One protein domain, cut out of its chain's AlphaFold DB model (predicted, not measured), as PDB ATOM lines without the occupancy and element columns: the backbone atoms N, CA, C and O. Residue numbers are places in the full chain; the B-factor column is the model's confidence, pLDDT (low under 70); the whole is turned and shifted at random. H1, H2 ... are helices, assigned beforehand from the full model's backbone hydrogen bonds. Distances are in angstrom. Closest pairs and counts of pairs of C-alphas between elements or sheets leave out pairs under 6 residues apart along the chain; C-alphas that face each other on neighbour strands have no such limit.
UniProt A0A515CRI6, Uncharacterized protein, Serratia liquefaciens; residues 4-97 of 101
ATOM      1  N   GLN A   4     230.408 167.766 245.856       93.44
ATOM      2  CA  GLN A   4     228.987 167.690 245.519       93.44
ATOM      3  C   GLN A   4     228.414 169.078 245.197       93.44
ATOM      4  O   GLN A   4     227.793 169.260 244.157       93.44
ATOM      5  N   GLN A   5     228.723 170.074 246.030       94.19
ATOM      6  CA  GLN A   5     228.364 171.477 245.806       94.19
ATOM      7  C   GLN A   5     228.894 171.986 244.463       94.19
ATOM      8  O   GLN A   5     228.170 172.656 243.734       94.19
ATOM      9  N   ALA A   6     230.141 171.648 244.118       95.38
ATOM     10  CA  ALA A   6     230.719 172.026 242.833       95.38
ATOM     11  C   ALA A   6     229.929 171.426 241.656       95.38
ATOM     12  O   ALA A   6     229.584 172.145 240.723       95.38
ATOM     13  N   LEU A   7     229.581 170.135 241.721       97.12
ATOM     14  CA  LEU A   7     228.778 169.476 240.683       97.12
ATOM     15  C   LEU A   7     227.389 170.102 240.533       97.12
ATOM     16  O   LEU A   7     226.904 170.254 239.414       97.12
ATOM     17  N   ASP A   8     226.742 170.462 241.638       96.56
ATOM     18  CA  ASP A   8     225.403 171.049 241.595       96.56
ATOM     19  C   ASP A   8     225.419 172.490 241.061       96.56
ATOM     20  O   ASP A   8     224.521 172.870 240.310       96.56
ATOM     21  N   ILE A   9     226.476 173.260 241.336       97.00
ATOM     22  CA  ILE A   9     226.704 174.570 240.707       97.00
ATOM     23  C   ILE A   9     226.904 174.428 239.194       97.00
ATOM     24  O   ILE A   9     226.284 175.167 238.432       97.00
ATOM     25  N   GLU A  10     227.704 173.465 238.730       98.00
ATOM     26  CA  GLU A  10     227.903 173.257 237.286       98.00
ATOM     27  C   GLU A  10     226.609 172.818 236.577       98.00
ATOM     28  O   GLU A  10     226.359 173.233 235.446       98.00
ATOM     29  N   LYS A  11     225.730 172.050 237.243       97.88
ATOM     30  CA  LYS A  11     224.387 171.753 236.705       97.88
ATOM     31  C   LYS A  11     223.542 173.015 236.546       97.88
ATOM     32  O   LYS A  11     222.832 173.134 235.552       97.88
ATOM     33  N   ILE A  12     223.622 173.949 237.497       97.75
ATOM     34  CA  ILE A  12     222.927 175.238 237.401       97.75
ATOM     35  C   ILE A  12     223.468 176.036 236.208       97.75
ATOM     36  O   ILE A  12     222.668 176.497 235.397       97.75
ATOM     37  N   VAL A  13     224.794 176.128 236.038       98.06
ATOM     38  CA  VAL A  13     225.409 176.787 234.866       98.06
ATOM     39  C   VAL A  13     224.915 176.163 233.558       98.06
ATOM     40  O   VAL A  13     224.509 176.880 232.649       98.06
ATOM     41  N   ALA A  14     224.884 174.829 233.469       97.75
ATOM     42  CA  ALA A  14     224.398 174.119 232.285       97.75
ATOM     43  C   ALA A  14     222.902 174.351 231.994       97.75
ATOM     44  O   ALA A  14     222.455 174.121 230.873       97.75
ATOM     45  N   SER A  15     222.133 174.800 232.991       97.69
ATOM     46  CA  SER A  15     220.706 175.122 232.863       97.69
ATOM     47  C   SER A  15     220.415 176.593 232.552       97.69
ATOM     48  O   SER A  15     219.246 176.960 232.453       97.69
ATOM     49  N   PHE A  16     221.447 177.434 232.405       97.94
ATOM     50  CA  PHE A  16     221.269 178.854 232.107       97.94
ATOM     51  C   PHE A  16     220.480 179.067 230.820       97.94
ATOM     52  O   PHE A  16     220.812 178.548 229.753       97.94
ATOM     53  N   THR A  17     219.445 179.889 230.937       97.62
ATOM     54  CA  THR A  17     218.638 180.349 229.814       97.62
ATOM     55  C   THR A  17     219.355 181.454 229.039       97.62
ATOM     56  O   THR A  17     220.402 181.962 229.447       97.62
ATOM     57  N   GLU A  18     218.789 181.865 227.907       97.25
ATOM     58  CA  GLU A  18     219.266 183.044 227.176       97.25
ATOM     59  C   GLU A  18     219.263 184.294 228.068       97.25
ATOM     60  O   GLU A  18     220.278 184.975 228.161       97.25
ATOM     61  N   GLN A  19     218.191 184.509 228.837       97.00
ATOM     62  CA  GLN A  19     218.085 185.625 229.780       97.00
ATOM     63  C   GLN A  19     219.163 185.580 230.877       97.00
ATOM     64  O   GLN A  19     219.708 186.615 231.269       97.00
ATOM     65  N   ASP A  20     219.496 184.388 231.384       96.75
ATOM     66  CA  ASP A  20     220.577 184.241 232.362       96.75
ATOM     67  C   ASP A  20     221.920 184.653 231.754       96.75
ATOM     68  O   ASP A  20     222.680 185.389 232.389       96.75
ATOM     69  N   ASN A  21     222.182 184.227 230.514       96.81
ATOM     70  CA  ASN A  21     223.396 184.572 229.780       96.81
ATOM     71  C   ASN A  21     223.459 186.066 229.428       96.81
ATOM     72  O   ASN A  21     224.511 186.669 229.601       96.81
ATOM     73  N   GLU A  22     222.355 186.702 229.029       97.69
ATOM     74  CA  GLU A  22     222.306 188.157 228.813       97.69
ATOM     75  C   GLU A  22     222.698 188.927 230.075       97.69
ATOM     76  O   GLU A  22     223.505 189.857 230.029       97.69
ATOM     77  N   ALA A  23     222.179 188.506 231.230       96.75
ATOM     78  CA  ALA A  23     222.529 189.142 232.489       96.75
ATOM     79  C   ALA A  23     223.981 188.839 232.922       96.75
ATOM     80  O   ALA A  23     224.595 189.684 233.570       96.75
ATOM     81  N   VAL A  24     224.555 187.688 232.537       98.00
ATOM     82  CA  VAL A  24     226.004 187.440 232.662       98.00
ATOM     83  C   VAL A  24     226.775 188.435 231.797       98.00
ATOM     84  O   VAL A  24     227.669 189.098 232.309       98.00
ATOM     85  N   TYR A  25     226.424 188.582 230.518       97.94
ATOM     86  CA  TYR A  25     227.143 189.468 229.601       97.94
ATOM     87  C   TYR A  25     227.077 190.934 230.026       97.94
ATOM     88  O   TYR A  25     228.085 191.628 229.943       97.94
ATOM     89  N   ALA A  26     225.944 191.396 230.559       97.69
ATOM     90  CA  ALA A  26     225.827 192.747 231.105       97.69
ATOM     91  C   ALA A  26     226.784 192.987 232.290       97.69
ATOM     92  O   ALA A  26     227.376 194.061 232.420       97.69
ATOM     93  N   GLU A  27     226.956 191.988 233.159       97.38
ATOM     94  CA  GLU A  27     227.905 192.062 234.272       97.38
ATOM     95  C   GLU A  27     229.358 191.989 233.784       97.38
ATOM     96  O   GLU A  27     230.192 192.781 234.228       97.38
ATOM     97  N   VAL A  28     229.649 191.105 232.824       97.81
ATOM     98  CA  VAL A  28     230.965 191.001 232.177       97.81
ATOM     99  C   VAL A  28     231.347 192.325 231.524       97.81
ATOM    100  O   VAL A  28     232.439 192.813 231.783       97.81
ATOM    101  N   GLU A  29     230.447 192.975 230.786       96.75
ATOM    102  CA  GLU A  29     230.710 194.275 230.156       96.75
ATOM    103  C   GLU A  29     231.057 195.362 231.191       96.75
ATOM    104  O   GLU A  29     231.907 196.226 230.958       96.75
ATOM    105  N   ALA A  30     230.422 195.332 232.366       96.00
ATOM    106  CA  ALA A  30     230.723 196.262 233.452       96.00
ATOM    107  C   ALA A  30     232.065 195.966 234.150       96.00
ATOM    108  O   ALA A  30     232.674 196.881 234.717       96.00
ATOM    109  N   LEU A  31     232.505 194.704 234.154       95.12
ATOM    110  CA  LEU A  31     233.785 194.271 234.717       95.12
ATOM    111  C   LEU A  31     234.942 194.489 233.744       95.12
ATOM    112  O   LEU A  31     235.974 195.006 234.161       95.12
ATOM    113  N   ASP A  32     234.756 194.163 232.470       92.12
ATOM    114  CA  ASP A  32     235.749 194.287 231.401       92.12
ATOM    115  C   ASP A  32     236.278 195.724 231.294       92.12
ATOM    116  O   ASP A  32     237.483 195.958 231.343       92.12
ATOM    117  N   LYS A  33     235.382 196.718 231.382       90.31
ATOM    118  CA  LYS A  33     235.729 198.155 231.442       90.31
ATOM    119  C   LYS A  33     236.653 198.543 232.606       90.31
ATOM    120  O   LYS A  33     237.198 199.646 232.611       90.31
ATOM    121  N   LYS A  34     236.786 197.689 233.624       92.25
ATOM    122  CA  LYS A  34     237.646 197.901 234.799       92.25
ATOM    123  C   LYS A  34     238.952 197.118 234.721       92.25
ATOM    124  O   LYS A  34     239.810 197.347 235.570       92.25
ATOM    125  N   VAL A  35     239.102 196.200 233.765       90.31
ATOM    126  CA  VAL A  35     240.319 195.409 233.583       90.31
ATOM    127  C   VAL A  35     241.195 196.110 232.551       90.31
ATOM    128  O   VAL A  35     240.905 196.071 231.359       90.31
ATOM    129  N   PRO A  36     242.283 196.772 232.967       87.81
ATOM    130  CA  PRO A  36     243.170 197.368 231.993       87.81
ATOM    131  C   PRO A  36     243.988 196.284 231.282       87.81
ATOM    132  O   PRO A  36     244.594 195.429 231.928       87.81
ATOM    133  N   LEU A  37     244.097 196.380 229.956       86.69
ATOM    134  CA  LEU A  37     244.867 195.443 229.130       86.69
ATOM    135  C   LEU A  37     246.337 195.320 229.582       86.69
ATOM    136  O   LEU A  37     246.899 194.228 229.600       86.69
ATOM    137  N   HIS A  38     246.931 196.412 230.081       85.38
ATOM    138  CA  HIS A  38     248.292 196.399 230.632       85.38
ATOM    139  C   HIS A  38     248.449 195.493 231.866       85.38
ATOM    140  O   HIS A  38     249.547 195.000 232.123       85.38
ATOM    141  N   ALA A  39     247.381 195.243 232.636       86.62
ATOM    142  CA  ALA A  39     247.435 194.299 233.751       86.62
ATOM    143  C   ALA A  39     247.538 192.852 233.253       86.62
ATOM    144  O   ALA A  39     248.260 192.053 233.849       86.62
ATOM    145  N   PHE A  40     246.891 192.529 232.129       88.19
ATOM    146  CA  PHE A  40     247.036 191.228 231.476       88.19
ATOM    147  C   PHE A  40     248.459 191.029 230.939       88.19
ATOM    148  O   PHE A  40     249.080 189.996 231.185       88.19
ATOM    149  N   THR A  41     249.049 192.050 230.314       89.56
ATOM    150  CA  THR A  41     250.469 192.013 229.924       89.56
ATOM    151  C   THR A  41     251.391 191.827 231.128       89.56
ATOM    152  O   THR A  41     252.305 191.003 231.092       89.56
ATOM    153  N   ALA A  42     251.146 192.555 232.222       90.69
ATOM    154  CA  ALA A  42     251.936 192.434 233.445       90.69
ATOM    155  C   ALA A  42     251.857 191.026 234.057       90.69
ATOM    156  O   ALA A  42     252.859 190.541 234.580       90.69
ATOM    157  N   MET A  43     250.706 190.351 233.944       91.38
ATOM    158  CA  MET A  43     250.534 188.952 234.348       91.38
ATOM    159  C   MET A  43     251.399 187.997 233.512       91.38
ATOM    160  O   MET A  43     251.935 187.032 234.054       91.38
ATOM    161  N   LEU A  44     251.559 188.253 232.210       91.56
ATOM    162  CA  LEU A  44     252.331 187.391 231.306       91.56
ATOM    163  C   LEU A  44     253.843 187.633 231.377       91.56
ATOM    164  O   LEU A  44     254.621 186.706 231.157       91.56
ATOM    165  N   LYS A  45     254.266 188.857 231.710       90.75
ATOM    166  CA  LYS A  45     255.674 189.280 231.716       90.75
ATOM    167  C   LYS A  45     256.642 188.320 232.437       90.75
ATOM    168  O   LYS A  45     257.713 188.085 231.883       90.75
ATOM    169  N   PRO A  46     256.320 187.727 233.606       93.81
ATOM    170  CA  PRO A  46     257.223 186.796 234.294       93.81
ATOM    171  C   PRO A  46     257.505 185.492 233.536       93.81
ATOM    172  O   PRO A  46     258.449 184.788 233.881       93.81
ATOM    173  N   TYR A  47     256.679 185.153 232.544       94.25
ATOM    174  CA  TYR A  47     256.799 183.930 231.751       94.25
ATOM    175  C   TYR A  47     257.518 184.150 230.415       94.25
ATOM    176  O   TYR A  47     257.758 183.190 229.684       94.25
ATOM    177  N   LEU A  48     257.859 185.399 230.088       93.06
ATOM    178  CA  LEU A  48     258.653 185.729 228.910       93.06
ATOM    179  C   LEU A  48     260.142 185.441 229.160       93.06
ATOM    180  O   LEU A  48     260.581 185.424 230.314       93.06
ATOM    181  N   PRO A  49     260.943 185.239 228.096       94.88
ATOM    182  CA  PRO A  49     262.395 185.201 228.216       94.88
ATOM    183  C   PRO A  49     262.917 186.410 229.000       94.88
ATOM    184  O   PRO A  49     262.488 187.543 228.769       94.88
ATOM    185  N   ALA A  50     263.834 186.175 229.941       90.50
ATOM    186  CA  ALA A  50     264.338 187.218 230.838       90.50
ATOM    187  C   ALA A  50     265.076 188.353 230.102       90.50
ATOM    188  O   ALA A  50     265.210 189.449 230.637       90.50
ATOM    189  N   ASP A  51     265.545 188.079 228.886       93.69
ATOM    190  CA  ASP A  51     266.215 188.991 227.963       93.69
ATOM    191  C   ASP A  51     265.263 189.644 226.946       93.69
ATOM    192  O   ASP A  51     265.725 190.274 225.997       93.69
ATOM    193  N   THR A  52     263.942 189.526 227.131       92.50
ATOM    194  CA  THR A  52     262.965 190.226 226.286       92.50
ATOM    195  C   THR A  52     263.161 191.734 226.404       92.50
ATOM    196  O   THR A  52     262.990 192.311 227.482       92.50
ATOM    197  N   ASP A  53     263.496 192.364 225.280       94.75
ATOM    198  CA  ASP A  53     263.680 193.808 225.180       94.75
ATOM    199  C   ASP A  53     262.373 194.554 225.509       94.75
ATOM    200  O   ASP A  53     261.282 194.151 225.093       94.75
ATOM    201  N   ALA A  54     262.481 195.645 226.270       91.31
ATOM    202  CA  ALA A  54     261.337 196.455 226.666       91.31
ATOM    203  C   ALA A  54     260.644 197.118 225.464       91.31
ATOM    204  O   ALA A  54     259.416 197.172 225.446       91.31
ATOM    205  N   GLU A  55     261.401 197.556 224.455       94.06
ATOM    206  CA  GLU A  55     260.862 198.167 223.234       94.06
ATOM    207  C   GLU A  55     260.133 197.127 222.374       94.06
ATOM    208  O   GLU A  55     259.084 197.409 221.799       94.06
ATOM    209  N   VAL A  56     260.639 195.888 222.328       93.06
ATOM    210  CA  VAL A  56     259.966 194.775 221.633       93.06
ATOM    211  C   VAL A  56     258.673 194.390 222.348       93.06
ATOM    212  O   VAL A  56     257.672 194.094 221.694       93.06
ATOM    213  N   LEU A  57     258.676 194.406 223.685       92.69
ATOM    214  CA  LEU A  57     257.474 194.162 224.477       92.69
ATOM    215  C   LEU A  57     256.413 195.240 224.222       92.69
ATOM    216  O   LEU A  57     255.264 194.885 223.977       92.69
ATOM    217  N   GLU A  58     256.799 196.517 224.245       93.12
ATOM    218  CA  GLU A  58     255.905 197.651 223.972       93.12
ATOM    219  C   GLU A  58     255.318 197.571 222.558       93.12
ATOM    220  O   GLU A  58     254.098 197.580 222.391       93.12
ATOM    221  N   LEU A  59     256.170 197.347 221.548       94.88
ATOM    222  CA  LEU A  59     255.739 197.159 220.161       94.88
ATOM    223  C   LEU A  59     254.743 195.999 220.017       94.88
ATOM    224  O   LEU A  59     253.766 196.099 219.275       94.88
ATOM    225  N   GLY A  60     254.983 194.893 220.724       93.81
ATOM    226  CA  GLY A  60     254.084 193.745 220.734       93.81
ATOM    227  C   GLY A  60     252.731 194.072 221.364       93.81
ATOM    228  O   GLY A  60     251.697 193.719 220.801       93.81
ATOM    229  N   THR A  61     252.719 194.772 222.500       94.12
ATOM    230  CA  THR A  61     251.482 195.120 223.218       94.12
ATOM    231  C   THR A  61     250.648 196.183 222.513       94.12
ATOM    232  O   THR A  61     249.429 196.224 222.685       94.12
ATOM    233  N   ASP A  62     251.292 197.002 221.685       94.44
ATOM    234  CA  ASP A  62     250.642 198.014 220.856       94.44
ATOM    235  C   ASP A  62     250.065 197.444 219.552       94.44
ATOM    236  O   ASP A  62     249.287 198.120 218.878       94.44
ATOM    237  N   SER A  63     250.406 196.200 219.192       96.06
ATOM    238  CA  SER A  63     249.841 195.553 218.005       96.06
ATOM    239  C   SER A  63     248.343 195.283 218.162       96.06
ATOM    240  O   SER A  63     247.875 194.835 219.214       96.06
ATOM    241  N   THR A  64     247.590 195.509 217.084       96.62
ATOM    242  CA  THR A  64     246.153 195.214 217.029       96.62
ATOM    243  C   THR A  64     245.888 193.747 217.354       96.62
ATOM    244  O   THR A  64     244.998 193.444 218.143       96.62
ATOM    245  N   GLU A  65     246.704 192.837 216.818       96.38
ATOM    246  CA  GLU A  65     246.565 191.400 217.041       96.38
ATOM    247  C   GLU A  65     246.677 191.040 218.527       96.38
ATOM    248  O   GLU A  65     245.872 190.260 219.037       96.38
ATOM    249  N   TYR A  66     247.644 191.621 219.246       95.12
ATOM    250  CA  TYR A  66     247.776 191.390 220.683       95.12
ATOM    251  C   TYR A  66     246.583 191.955 221.457       95.12
ATOM    252  O   TYR A  66     246.042 191.274 222.329       95.12
ATOM    253  N   GLN A  67     246.167 193.183 221.144       95.12
ATOM    254  CA  GLN A  67     245.074 193.851 221.849       95.12
ATOM    255  C   GLN A  67     243.742 193.120 221.666       95.12
ATOM    256  O   GLN A  67     243.014 192.934 222.643       95.12
ATOM    257  N   GLU A  68     243.438 192.658 220.453       96.00
ATOM    258  CA  GLU A  68     242.231 191.879 220.164       96.00
ATOM    259  C   GLU A  68     242.238 190.536 220.902       96.00
ATOM    260  O   GLU A  68     241.261 190.195 221.573       96.00
ATOM    261  N   LEU A  69     243.357 189.802 220.857       95.94
ATOM    262  CA  LEU A  69     243.491 188.517 221.550       95.94
ATOM    263  C   LEU A  69     243.396 188.664 223.070       95.94
ATOM    264  O   LEU A  69     242.698 187.887 223.723       95.94
ATOM    265  N   ALA A  70     244.086 189.651 223.643       94.81
ATOM    266  CA  ALA A  70     244.055 189.899 225.078       94.81
ATOM    267  C   ALA A  70     242.656 190.330 225.537       94.81
ATOM    268  O   ALA A  70     242.169 189.817 226.542       94.81
ATOM    269  N   SER A  71     241.982 191.204 224.782       94.19
ATOM    270  CA  SER A  71     240.615 191.637 225.102       94.19
ATOM    271  C   SER A  71     239.631 190.465 225.068       94.19
ATOM    272  O   SER A  71     238.864 190.280 226.010       94.19
ATOM    273  N   ALA A  72     239.699 189.612 224.039       95.94
ATOM    274  CA  ALA A  72     238.866 188.413 223.958       95.94
ATOM    275  C   ALA A  72     239.142 187.437 225.115       95.94
ATOM    276  O   ALA A  72     238.212 186.946 225.752       95.94
ATOM    277  N   ALA A  73     240.415 187.204 225.449       95.62
ATOM    278  CA  ALA A  73     240.788 186.317 226.548       95.62
ATOM    279  C   ALA A  73     240.290 186.825 227.911       95.62
ATOM    280  O   ALA A  73     239.815 186.031 228.726       95.62
ATOM    281  N   ILE A  74     240.380 188.139 228.158       95.75
ATOM    282  CA  ILE A  74     239.836 188.777 229.365       95.75
ATOM    283  C   ILE A  74     238.324 188.557 229.425       95.75
ATOM    284  O   ILE A  74     237.823 188.059 230.437       95.75
ATOM    285  N   TRP A  75     237.614 188.861 228.338       97.00
ATOM    286  CA  TRP A  75     236.165 188.700 228.243       97.00
ATOM    287  C   TRP A  75     235.711 187.263 228.528       97.00
ATOM    288  O   TRP A  75     234.818 187.039 229.353       97.00
ATOM    289  N   ASP A  76     236.341 186.276 227.889       97.50
ATOM    290  CA  ASP A  76     235.990 184.862 228.042       97.50
ATOM    291  C   ASP A  76     236.234 184.378 229.477       97.50
ATOM    292  O   ASP A  76     235.385 183.714 230.080       97.50
ATOM    293  N   CYS A  77     237.367 184.770 230.067       96.81
ATOM    294  CA  CYS A  77     237.691 184.431 231.449       96.81
ATOM    295  C   CYS A  77     236.689 185.053 232.433       96.81
ATOM    296  O   CYS A  77     236.209 184.367 233.338       96.81
ATOM    297  N   LEU A  78     236.343 186.332 232.255       97.38
ATOM    298  CA  LEU A  78     235.325 187.000 233.068       97.38
ATOM    299  C   LEU A  78     233.969 186.306 232.927       97.38
ATOM    300  O   LEU A  78     233.327 186.023 233.936       97.38
ATOM    301  N   THR A  79     233.564 185.971 231.703       98.25
ATOM    302  CA  THR A  79     232.303 185.274 231.422       98.25
ATOM    303  C   THR A  79     232.202 183.965 232.197       98.25
ATOM    304  O   THR A  79     231.214 183.726 232.895       98.25
ATOM    305  N   GLU A  80     233.234 183.124 232.138       98.12
ATOM    306  CA  GLU A  80     233.218 181.821 232.807       98.12
ATOM    307  C   GLU A  80     233.231 181.918 234.340       98.12
ATOM    308  O   GLU A  80     232.630 181.075 235.019       98.12
ATOM    309  N   LEU A  81     233.863 182.956 234.898       97.88
ATOM    310  CA  LEU A  81     233.854 183.219 236.338       97.88
ATOM    311  C   LEU A  81     232.512 183.788 236.809       97.88
ATOM    312  O   LEU A  81     231.966 183.315 237.809       97.88
ATOM    313  N   VAL A  82     231.941 184.748 236.078       98.25
ATOM    314  CA  VAL A  82     230.641 185.357 236.403       98.25
ATOM    315  C   VAL A  82     229.526 184.314 236.338       98.25
ATOM    316  O   VAL A  82     228.700 184.257 237.250       98.25
ATOM    317  N   LYS A  83     229.532 183.410 235.345       98.31
ATOM    318  CA  LYS A  83     228.565 182.297 235.292       98.31
ATOM    319  C   LYS A  83     228.555 181.486 236.587       98.31
ATOM    320  O   LYS A  83     227.497 181.254 237.170       98.31
ATOM    321  N   ARG A  84     229.737 181.093 237.067       97.81
ATOM    322  CA  ARG A  84     229.890 180.276 238.282       97.81
ATOM    323  C   ARG A  84     229.562 181.046 239.549       97.81
ATOM    324  O   ARG A  84     228.944 180.478 240.445       97.81
ATOM    325  N   GLN A  85     229.899 182.331 239.610       97.31
ATOM    326  CA  GLN A  85     229.502 183.196 240.718       97.31
ATOM    327  C   GLN A  85     227.973 183.276 240.835       97.31
ATOM    328  O   GLN A  85     227.423 183.042 241.915       97.31
ATOM    329  N   ARG A  86     227.272 183.519 239.721       96.56
ATOM    330  CA  ARG A  86     225.803 183.594 239.699       96.56
ATOM    331  C   ARG A  86     225.158 182.245 240.005       96.56
ATOM    332  O   ARG A  86     224.236 182.175 240.814       96.56
ATOM    333  N   ALA A  87     225.683 181.154 239.453       97.25
ATOM    334  CA  ALA A  87     225.216 179.810 239.784       97.25
ATOM    335  C   ALA A  87     225.420 179.471 241.274       97.25
ATOM    336  O   ALA A  87     224.524 178.915 241.908       97.25
ATOM    337  N   ALA A  88     226.545 179.875 241.873       96.06
ATOM    338  CA  ALA A  88     226.791 179.724 243.307       96.06
ATOM    339  C   ALA A  88     225.837 180.573 244.167       96.06
ATOM    340  O   ALA A  88     225.487 180.181 245.281       96.06
ATOM    341  N   GLU A  89     225.402 181.739 243.689       95.00
ATOM    342  CA  GLU A  89     224.364 182.542 244.344       95.00
ATOM    343  C   GLU A  89     222.991 181.877 244.288       95.00
ATOM    344  O   GLU A  89     222.307 181.828 245.310       95.00
ATOM    345  N   ILE A  90     222.610 181.323 243.135       94.38
ATOM    346  CA  ILE A  90     221.369 180.554 242.975       94.38
ATOM    347  C   ILE A  90     221.385 179.339 243.904       94.38
ATOM    348  O   ILE A  90     220.451 179.159 244.683       94.38
ATOM    349  N   TYR A  91     222.477 178.568 243.892       94.44
ATOM    350  CA  TYR A  91     222.666 177.417 244.775       94.44
ATOM    351  C   TYR A  91     222.513 177.807 246.253       94.44
ATOM    352  O   TYR A  91     221.783 177.159 246.999       94.44
ATOM    353  N   ARG A  92     223.157 178.898 246.690       93.06
ATOM    354  CA  ARG A  92     223.042 179.378 248.078       93.06
ATOM    355  C   ARG A  92     221.613 179.773 248.441       93.06
ATOM    356  O   ARG A  92     221.173 179.456 249.539       93.06
ATOM    357  N   ARG A  93     220.885 180.440 247.540       91.56
ATOM    358  CA  ARG A  93     219.484 180.829 247.777       91.56
ATOM    359  C   ARG A  93     218.551 179.623 247.847       91.56
ATOM    360  O   ARG A  93     217.622 179.649 248.644       91.56
ATOM    361  N   SER A  94     218.793 178.575 247.056       87.12
ATOM    362  CA  SER A  94     217.958 177.368 247.099       87.12
ATOM    363  C   SER A  94     218.177 176.548 248.373       87.12
ATOM    364  O   SER A  94     217.224 175.982 248.882       87.12
ATOM    365  N   HIS A  95     219.396 176.543 248.921       83.50
ATOM    366  CA  HIS A  95     219.733 175.787 250.136       83.50
ATOM    367  C   HIS A  95     219.579 176.601 251.432       83.50
ATOM    368  O   HIS A  95     219.652 176.042 252.520       83.50
ATOM    369  N   GLN A  96     219.330 177.914 251.347       72.25
ATOM    370  CA  GLN A  96     219.041 178.756 252.518       72.25
ATOM    371  C   GLN A  96     217.743 178.366 253.240       72.25
ATOM    372  O   GLN A  96     217.605 178.652 254.425       72.25
ATOM    373  N   PHE A  97     216.797 177.730 252.543       61.41
ATOM    374  CA  PHE A  97     215.518 177.308 253.120       61.41
ATOM    375  C   PHE A  97     215.519 175.854 253.619       61.41
ATOM    376  O   PHE A  97     214.642 175.496 254.399       61.41
TER     377      PHE A  97
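What this domain is: This is residues 4 to 97 of the 101 residues of an uncharacterized protein of Serratia liquefaciens (UniProt A0A515CRI6). Helix H5 makes the spine of a loose rod; H1, H2 and H3 pack crosswise on it, and residues 49 to 56 stick out. The printed part has 94 residues with five named helices, H1 to H5 in order, all helix by class. The radius of gyration of the C-alphas is 17.8 A, the spans 58 by 26 by 19 A.

Where its parts are: Find C-alpha 4 at (228.987, 167.690, 245.519), where H1, residues 4 to 14, begins. Then come H2, 18 to 32, H3, 37 to 47, and H4, 54 to 61. H5, 64 to 95, runs 46.6 A to C-alpha 95 at (219.733, 175.787, 250.136).

How they stand to each other: On the hub, H5, residues 83 to 91 touch H1 at a steep tilt of 61 degrees, the closest C-alphas, Ala 87 and Ile 9, 5.5 A apart. Residues 74 to 83 touch H2, 67 to 74 touch H3, and H4 is near. In H3 5 of 7 and in H5 27 of 28 O i to N i+4 pairs are within hydrogen-bond range; in H1, H2 and H4 every pair is.

The domain as a whole: The printed part has no cut; residue 97 alone is under pLDDT 70.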